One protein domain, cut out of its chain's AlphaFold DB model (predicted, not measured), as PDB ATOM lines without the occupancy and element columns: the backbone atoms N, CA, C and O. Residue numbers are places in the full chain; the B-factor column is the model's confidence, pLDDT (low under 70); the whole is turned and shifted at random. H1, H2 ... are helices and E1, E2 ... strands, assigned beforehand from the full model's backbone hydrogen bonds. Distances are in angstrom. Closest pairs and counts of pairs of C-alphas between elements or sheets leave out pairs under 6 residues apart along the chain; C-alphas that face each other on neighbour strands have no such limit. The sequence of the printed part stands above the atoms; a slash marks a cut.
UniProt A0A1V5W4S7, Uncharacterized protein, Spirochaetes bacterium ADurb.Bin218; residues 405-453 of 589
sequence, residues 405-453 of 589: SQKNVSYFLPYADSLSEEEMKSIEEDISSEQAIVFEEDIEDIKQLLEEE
ATOM      1  N   SER A 405     183.362 157.307 206.897       52.81
ATOM      2  CA  SER A 405     183.012 156.876 208.238       52.81
ATOM      3  C   SER A 405     183.970 155.733 208.473       52.81
ATOM      4  O   SER A 405     183.905 154.746 207.743       52.81
ATOM      5  N   GLN A 406     184.964 155.933 209.338       54.69
ATOM      6  CA  GLN A 406     185.926 154.895 209.663       54.69
ATOM      7  C   GLN A 406     185.095 153.788 210.296       54.69
ATOM      8  O   GLN A 406     184.833 153.812 211.500       54.69
ATOM      9  N   LYS A 407     184.579 152.887 209.455       60.03
ATOM     10  CA  LYS A 407     183.823 151.727 209.875       60.03
ATOM     11  C   LYS A 407     184.827 150.962 210.708       60.03
ATOM     12  O   LYS A 407     185.902 150.597 210.232       60.03
ATOM     13  N   ASN A 408     184.546 150.830 211.997       63.97
ATOM     14  CA  ASN A 408     185.432 150.096 212.883       63.97
ATOM     15  C   ASN A 408     185.177 148.614 212.610       63.97
ATOM     16  O   ASN A 408     184.398 147.973 213.319       63.97
ATOM     17  N   VAL A 409     185.774 148.103 211.531       71.38
ATOM     18  CA  VAL A 409     185.677 146.701 211.134       71.38
ATOM     19  C   VAL A 409     186.821 145.934 211.782       71.38
ATOM     20  O   VAL A 409     187.998 146.228 211.573       71.38
ATOM     21  N   SER A 410     186.474 144.962 212.623       77.81
ATOM     22  CA  SER A 410     187.448 144.042 213.206       77.81
ATOM     23  C   SER A 410     187.470 142.763 212.381       77.81
ATOM     24  O   SER A 410     186.489 142.020 212.375       77.81
ATOM     25  N   TYR A 411     188.599 142.486 211.733       78.56
ATOM     26  CA  TYR A 411     188.809 141.264 210.963       78.56
ATOM     27  C   TYR A 411     189.420 140.170 211.836       78.56
ATOM     28  O   TYR A 411     190.442 140.376 212.499       78.56
ATOM     29  N   PHE A 412     188.814 138.989 211.811       76.56
ATOM     30  CA  PHE A 412     189.363 137.772 212.391       76.56
ATOM     31  C   PHE A 412     189.738 136.825 211.256       76.56
ATOM     32  O   PHE A 412     188.895 136.091 210.746       76.56
ATOM     33  N   LEU A 413     191.013 136.875 210.865       77.00
ATOM     34  CA  LEU A 413     191.560 136.054 209.787       77.00
ATOM     35  C   LEU A 413     192.291 134.826 210.356       77.00
ATOM     36  O   LEU A 413     193.043 134.976 211.332       77.00
ATOM     37  N   PRO A 414     192.136 133.631 209.756       70.56
ATOM     38  CA  PRO A 414     192.907 132.443 210.124       70.56
ATOM     39  C   PRO A 414     194.399 132.610 209.781       70.56
ATOM     40  O   PRO A 414     195.271 132.192 210.551       70.56
ATOM     41  N   TYR A 415     194.700 133.307 208.682       73.12
ATOM     42  CA  TYR A 415     196.052 133.662 208.251       73.12
ATOM     43  C   TYR A 415     196.141 135.165 207.964       73.12
ATOM     44  O   TYR A 415     195.224 135.757 207.409       73.12
ATOM     45  N   ALA A 416     197.263 135.795 208.323       66.19
ATOM     46  CA  ALA A 416     197.431 137.251 208.218       66.19
ATOM     47  C   ALA A 416     197.420 137.801 206.775       66.19
ATOM     48  O   ALA A 416     197.259 139.004 206.612       66.19
ATOM     49  N   ASP A 417     197.572 136.930 205.772       71.00
ATOM     50  CA  ASP A 417     197.649 137.277 204.345       71.00
ATOM     51  C   ASP A 417     196.485 136.668 203.531       71.00
ATOM     52  O   ASP A 417     196.582 136.560 202.311       71.00
ATOM     53  N   SER A 418     195.428 136.182 204.195       73.12
ATOM     54  CA  SER A 418     194.328 135.466 203.527       73.12
ATOM     55  C   SER A 418     193.422 136.396 202.710       73.12
ATOM     56  O   SER A 418     192.957 136.016 201.641       73.12
ATOM     57  N   LEU A 419     193.259 137.642 203.167       76.94
ATOM     58  CA  LEU A 419     192.493 138.686 202.490       76.94
ATOM     59  C   LEU A 419     193.422 139.780 201.958       76.94
ATOM     60  O   LEU A 419     194.295 140.279 202.675       76.94
ATOM     61  N   SER A 420     193.223 140.165 200.699       81.81
ATOM     62  CA  SER A 420     193.906 141.313 200.098       81.81
ATOM     63  C   SER A 420     193.288 142.640 200.556       81.81
ATOM     64  O   SER A 420     192.112 142.711 200.908       81.81
ATOM     65  N   GLU A 421     194.069 143.727 200.523       76.00
ATOM     66  CA  GLU A 421     193.578 145.071 200.885       76.00
ATOM     67  C   GLU A 421     192.400 145.524 199.996       76.00
ATOM     68  O   GLU A 421     191.545 146.284 200.444       76.00
ATOM     69  N   GLU A 422     192.329 145.034 198.753       79.94
ATOM     70  CA  GLU A 422     191.230 145.312 197.820       79.94
ATOM     71  C   GLU A 422     189.936 144.586 198.226       79.94
ATOM     72  O   GLU A 422     188.864 145.188 198.209       79.94
ATOM     73  N   GLU A 423     190.028 143.327 198.666       78.75
ATOM     74  CA  GLU A 423     188.876 142.557 199.158       78.75
ATOM     75  C   GLU A 423     188.361 143.099 200.492       78.75
ATOM     76  O   GLU A 423     187.154 143.238 200.672       78.75
ATOM     77  N   MET A 424     189.260 143.482 201.407       80.50
ATOM     78  CA  MET A 424     188.878 144.152 202.657       80.50
ATOM     79  C   MET A 424     188.104 145.443 202.377       80.50
ATOM     80  O   MET A 424     187.080 145.706 203.004       80.50
ATOM     81  N   LYS A 425     188.552 146.220 201.386       81.12
ATOM     82  CA  LYS A 425     187.873 147.452 200.990       81.12
ATOM     83  C   LYS A 425     186.499 147.185 200.366       81.12
ATOM     84  O   LYS A 425     185.557 147.899 200.684       81.12
ATOM     85  N   SER A 426     186.368 146.142 199.544       82.94
ATOM     86  CA  SER A 426     185.071 145.721 198.993       82.94
ATOM     87  C   SER A 426     184.089 145.337 200.103       82.94
ATOM     88  O   SER A 426     182.945 145.775 200.099       82.94
ATOM     89  N   ILE A 427     184.553 144.580 201.100       82.50
ATOM     90  CA  ILE A 427     183.731 144.180 202.249       82.50
ATOM     91  C   ILE A 427     183.326 145.409 203.080       82.50
ATOM     92  O   ILE A 427     182.184 145.521 203.521       82.50
ATOM     93  N   GLU A 428     184.239 146.359 203.284       82.19
ATOM     94  CA  GLU A 428     183.944 147.621 203.969       82.19
ATOM     95  C   GLU A 428     182.938 148.497 203.219       82.19
ATOM     96  O   GLU A 428     182.144 149.179 203.868       82.19
ATOM     97  N   GLU A 429     182.948 148.497 201.888       80.19
ATOM     98  CA  GLU A 429     181.973 149.220 201.064       80.19
ATOM     99  C   GLU A 429     180.574 148.584 201.178       80.19
ATOM    100  O   GLU A 429     179.599 149.315 201.372       80.19
ATOM    101  N   ASP A 430     180.487 147.250 201.230       81.81
ATOM    102  CA  ASP A 430     179.224 146.498 201.308       81.81
ATOM    103  C   ASP A 430     178.554 146.514 202.698       81.81
ATOM    104  O   ASP A 430     177.342 146.321 202.833       81.81
ATOM    105  N   ILE A 431     179.313 146.754 203.769       81.50
ATOM    106  CA  ILE A 431     178.766 146.773 205.131       81.50
ATOM    107  C   ILE A 431     178.062 148.105 205.403       81.50
ATOM    108  O   ILE A 431     178.702 149.140 205.555       81.50
ATOM    109  N   SER A 432     176.744 148.100 205.585       73.25
ATOM    110  CA  SER A 432     175.976 149.315 205.920       73.25
ATOM    111  C   SER A 432     176.172 149.821 207.360       73.25
ATOM    112  O   SER A 432     175.790 150.943 207.682       73.25
ATOM    113  N   SER A 433     176.766 149.011 208.243       77.25
ATOM    114  CA  SER A 433     176.925 149.312 209.674       77.25
ATOM    115  C   SER A 433     178.249 150.016 210.010       77.25
ATOM    116  O   SER A 433     179.297 149.696 209.458       77.25
ATOM    117  N   GLU A 434     178.231 150.929 210.989       69.88
ATOM    118  CA  GLU A 434     179.428 151.654 211.471       69.88
ATOM    119  C   GLU A 434     180.433 150.765 212.236       69.88
ATOM    120  O   GLU A 434     181.614 151.104 212.362       69.88
ATOM    121  N   GLN A 435     179.974 149.629 212.769       76.62
ATOM    122  CA  GLN A 435     180.793 148.620 213.442       76.62
ATOM    123  C   GLN A 435     180.406 147.242 212.918       76.62
ATOM    124  O   GLN A 435     179.233 146.874 212.954       76.62
ATOM    125  N   ALA A 436     181.391 146.472 212.467       77.31
ATOM    126  CA  ALA A 436     181.176 145.113 211.996       77.31
ATOM    127  C   ALA A 436     182.344 144.211 212.386       77.31
ATOM    128  O   ALA A 436     183.486 144.647 212.534       77.31
ATOM    129  N   ILE A 437     182.038 142.934 212.581       79.88
ATOM    130  CA  ILE A 437     183.038 141.905 212.830       79.88
ATOM    131  C   ILE A 437     182.985 140.951 211.648       79.88
ATOM    132  O   ILE A 437     181.941 140.356 211.392       79.88
ATOM    133  N   VAL A 438     184.102 140.823 210.939       78.81
ATOM    134  CA  VAL A 438     184.223 139.962 209.761       78.81
ATOM    135  C   VAL A 438     185.064 138.752 210.149       78.81
ATOM    136  O   VAL A 438     186.202 138.898 210.604       78.81
ATOM    137  N   PHE A 439     184.485 137.564 210.000       79.81
ATOM    138  CA  PHE A 439     185.171 136.290 210.182       79.81
ATOM    139  C   PHE A 439     185.356 135.653 208.815       79.81
ATOM    140  O   PHE A 439     184.384 135.469 208.085       79.81
ATOM    141  N   GLU A 440     186.593 135.317 208.480       79.62
ATOM    142  CA  GLU A 440     186.863 134.463 207.335       79.62
ATOM    143  C   GLU A 440     186.824 133.011 207.809       79.62
ATOM    144  O   GLU A 440     187.609 132.605 208.672       79.62
ATOM    145  N   GLU A 441     185.870 132.244 207.288       76.69
ATOM    146  CA  GLU A 441     185.805 130.811 207.547       76.69
ATOM    147  C   GLU A 441     186.766 130.072 206.613       76.69
ATOM    148  O   GLU A 441     186.772 130.293 205.401       76.69
ATOM    149  N   ASP A 442     187.573 129.173 207.176       78.56
ATOM    150  CA  ASP A 442     188.466 128.341 206.377       78.56
ATOM    151  C   ASP A 442     187.652 127.242 205.677       78.56
ATOM    152  O   ASP A 442     187.054 126.365 206.306       78.56
ATOM    153  N   ILE A 443     187.637 127.279 204.346       77.31
ATOM    154  CA  ILE A 443     186.956 126.285 203.512       77.31
ATOM    155  C   ILE A 443     187.536 124.882 203.757       77.31
ATOM    156  O   ILE A 443     186.821 123.890 203.602       77.31
ATOM    157  N   GLU A 444     188.814 124.767 204.128       75.19
ATOM    158  CA  GLU A 444     189.433 123.486 204.475       75.19
ATOM    159  C   GLU A 444     188.872 122.931 205.791       75.19
ATOM    160  O   GLU A 444     188.529 121.747 205.844       75.19
ATOM    161  N   ASP A 445     188.668 123.784 206.798       76.12
ATOM    162  CA  ASP A 445     188.032 123.399 208.063       76.12
ATOM    163  C   ASP A 445     186.569 122.989 207.840       76.12
ATOM    164  O   ASP A 445     186.123 121.968 208.370       76.12
ATOM    165  N   ILE A 446     185.828 123.723 206.998       74.88
ATOM    166  CA  ILE A 446     184.448 123.365 206.631       74.88
ATOM    167  C   ILE A 446     184.422 122.017 205.906       74.88
ATOM    168  O   ILE A 446     183.597 121.164 206.229       74.88
ATOM    169  N   LYS A 447     185.326 121.784 204.946       76.88
ATOM    170  CA  LYS A 447     185.414 120.500 204.229       76.88
ATOM    171  C   LYS A 447     185.736 119.353 205.168       76.88
ATOM    172  O   LYS A 447     185.131 118.297 205.043       76.88
ATOM    173  N   GLN A 448     186.654 119.558 206.106       80.12
ATOM    174  CA  GLN A 448     187.023 118.532 207.067       80.12
ATOM    175  C   GLN A 448     185.875 118.226 208.035       80.12
ATOM    176  O   GLN A 448     185.626 117.057 208.327       80.12
ATOM    177  N   LEU A 449     185.145 119.247 208.494       78.31
ATOM    178  CA  LEU A 449     183.934 119.066 209.297       78.31
ATOM    179  C   LEU A 449     182.857 118.317 208.513       78.31
ATOM    180  O   LEU A 449     182.274 117.372 209.038       78.31
ATOM    181  N   LEU A 450     182.641 118.684 207.249       77.94
ATOM    182  CA  LEU A 450     181.662 118.044 206.378       77.94
ATOM    183  C   LEU A 450     182.040 116.586 206.074       77.94
ATOM    184  O   LEU A 450     181.183 115.711 206.102       77.94
ATOM    185  N   GLU A 451     183.317 116.297 205.823       79.38
ATOM    186  CA  GLU A 451     183.821 114.943 205.569       79.38
ATOM    187  C   GLU A 451     183.745 114.077 206.836       79.38
ATOM    188  O   GLU A 451     183.293 112.934 206.776       79.38
ATOM    189  N   GLU A 452     184.058 114.635 208.010       76.38
ATOM    190  CA  GLU A 452     183.870 113.953 209.295       76.38
ATOM    191  C   GLU A 452     182.382 113.704 209.601       76.38
ATOM    192  O   GLU A 452     182.028 112.689 210.207       76.38
ATOM    193  N   GLU A 453     181.494 114.603 209.181       72.19
ATOM    194  CA  GLU A 453     180.047 114.463 209.346       72.19
ATOM    195  C   GLU A 453     179.459 113.430 208.370       72.19
ATOM    196  O   GLU A 453     178.673 112.580 208.788       72.19
TER     197      GLU A 453
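AT A GLANCE: This is residues 405 to 453 of the 589 residues of an uncharacterized protein of Spirochaetes bacterium ADurb.Bin218 (UniProt A0A1V5W4S7). A small two-stranded parallel sheet, E1 beside E2, has helix H1 over one face, reached by the loop of residues 413 to 420, and a second helix, H2, sticks out beyond the ends of the strands as an arm. The other face of the sheet is bare, and H2, residues 443 to 453, stands free and makes much of the length. The printed part has 49 residues, with two named strands and two named helices in the order E1, H1, E2, H2, and the class is mixed, helices and strands. It is loose, with a radius of gyration of the C-alphas of 13.3 A, and spans 43 by 20 by 14 A.

HOW THE PARTS SIT: Strand E1, residues 408 to 412, and strand E2, residues 435 to 439, are parallel neighbours, with 13 degrees between their directions. The C-alphas of Ser 410 and Ile 437 face each other at 4.9 A. N 412 and O 438, 2.9 A apart, and N 438 and O 410, 3.0 A apart, are within hydrogen-bond range. Helix H1, residues 421 to 430, follows E1 after a short link of 8 residues. Its closest C-alpha pair with E1 is that of Val 409 and Glu 428, 7.4 A apart. Residues 424 to 428 of H1 make 5 pairs of C-alphas within 10 A with E1 and 4 with E2. E1, H1 and E2 form a strand-helix-strand unit, two parallel neighbour strands with a helix between them along the chain, and its crossover is left-handed. Helix H2, residues 443 to 453, is apart from both E1 and H1. Every O i to N i+4 pair is within hydrogen-bond range in H1 and H2.

IN THESE COORDINATES: E1 begins at C-alpha 408 at (185.432, 150.096, 212.883) and is 12.9 A long from first to last C-alpha. H1 runs 14.4 A from Glu 421 to Asp 430. E2 runs 13.5 A from C-alpha 435 at (180.793, 148.620, 213.442) to Phe 439. H2 runs 14.9 A from Ile 443 to C-alpha 453 at (180.047, 114.463, 209.346).

THE WHOLE: The two C-alphas farthest apart, those of Ser 405 and Glu 452, are 42.9 A apart. Without the free-standing residues 443 to 453, the body of 38 residues spans 26 by 17 by 13 A. The printed part has no cut. The links from H1 to E2 and from E2 to H2 are tight, and no link is long. The mean pLDDT of the printed part is 75.6, and residues 405 to 408, 416 and 434 are under 70.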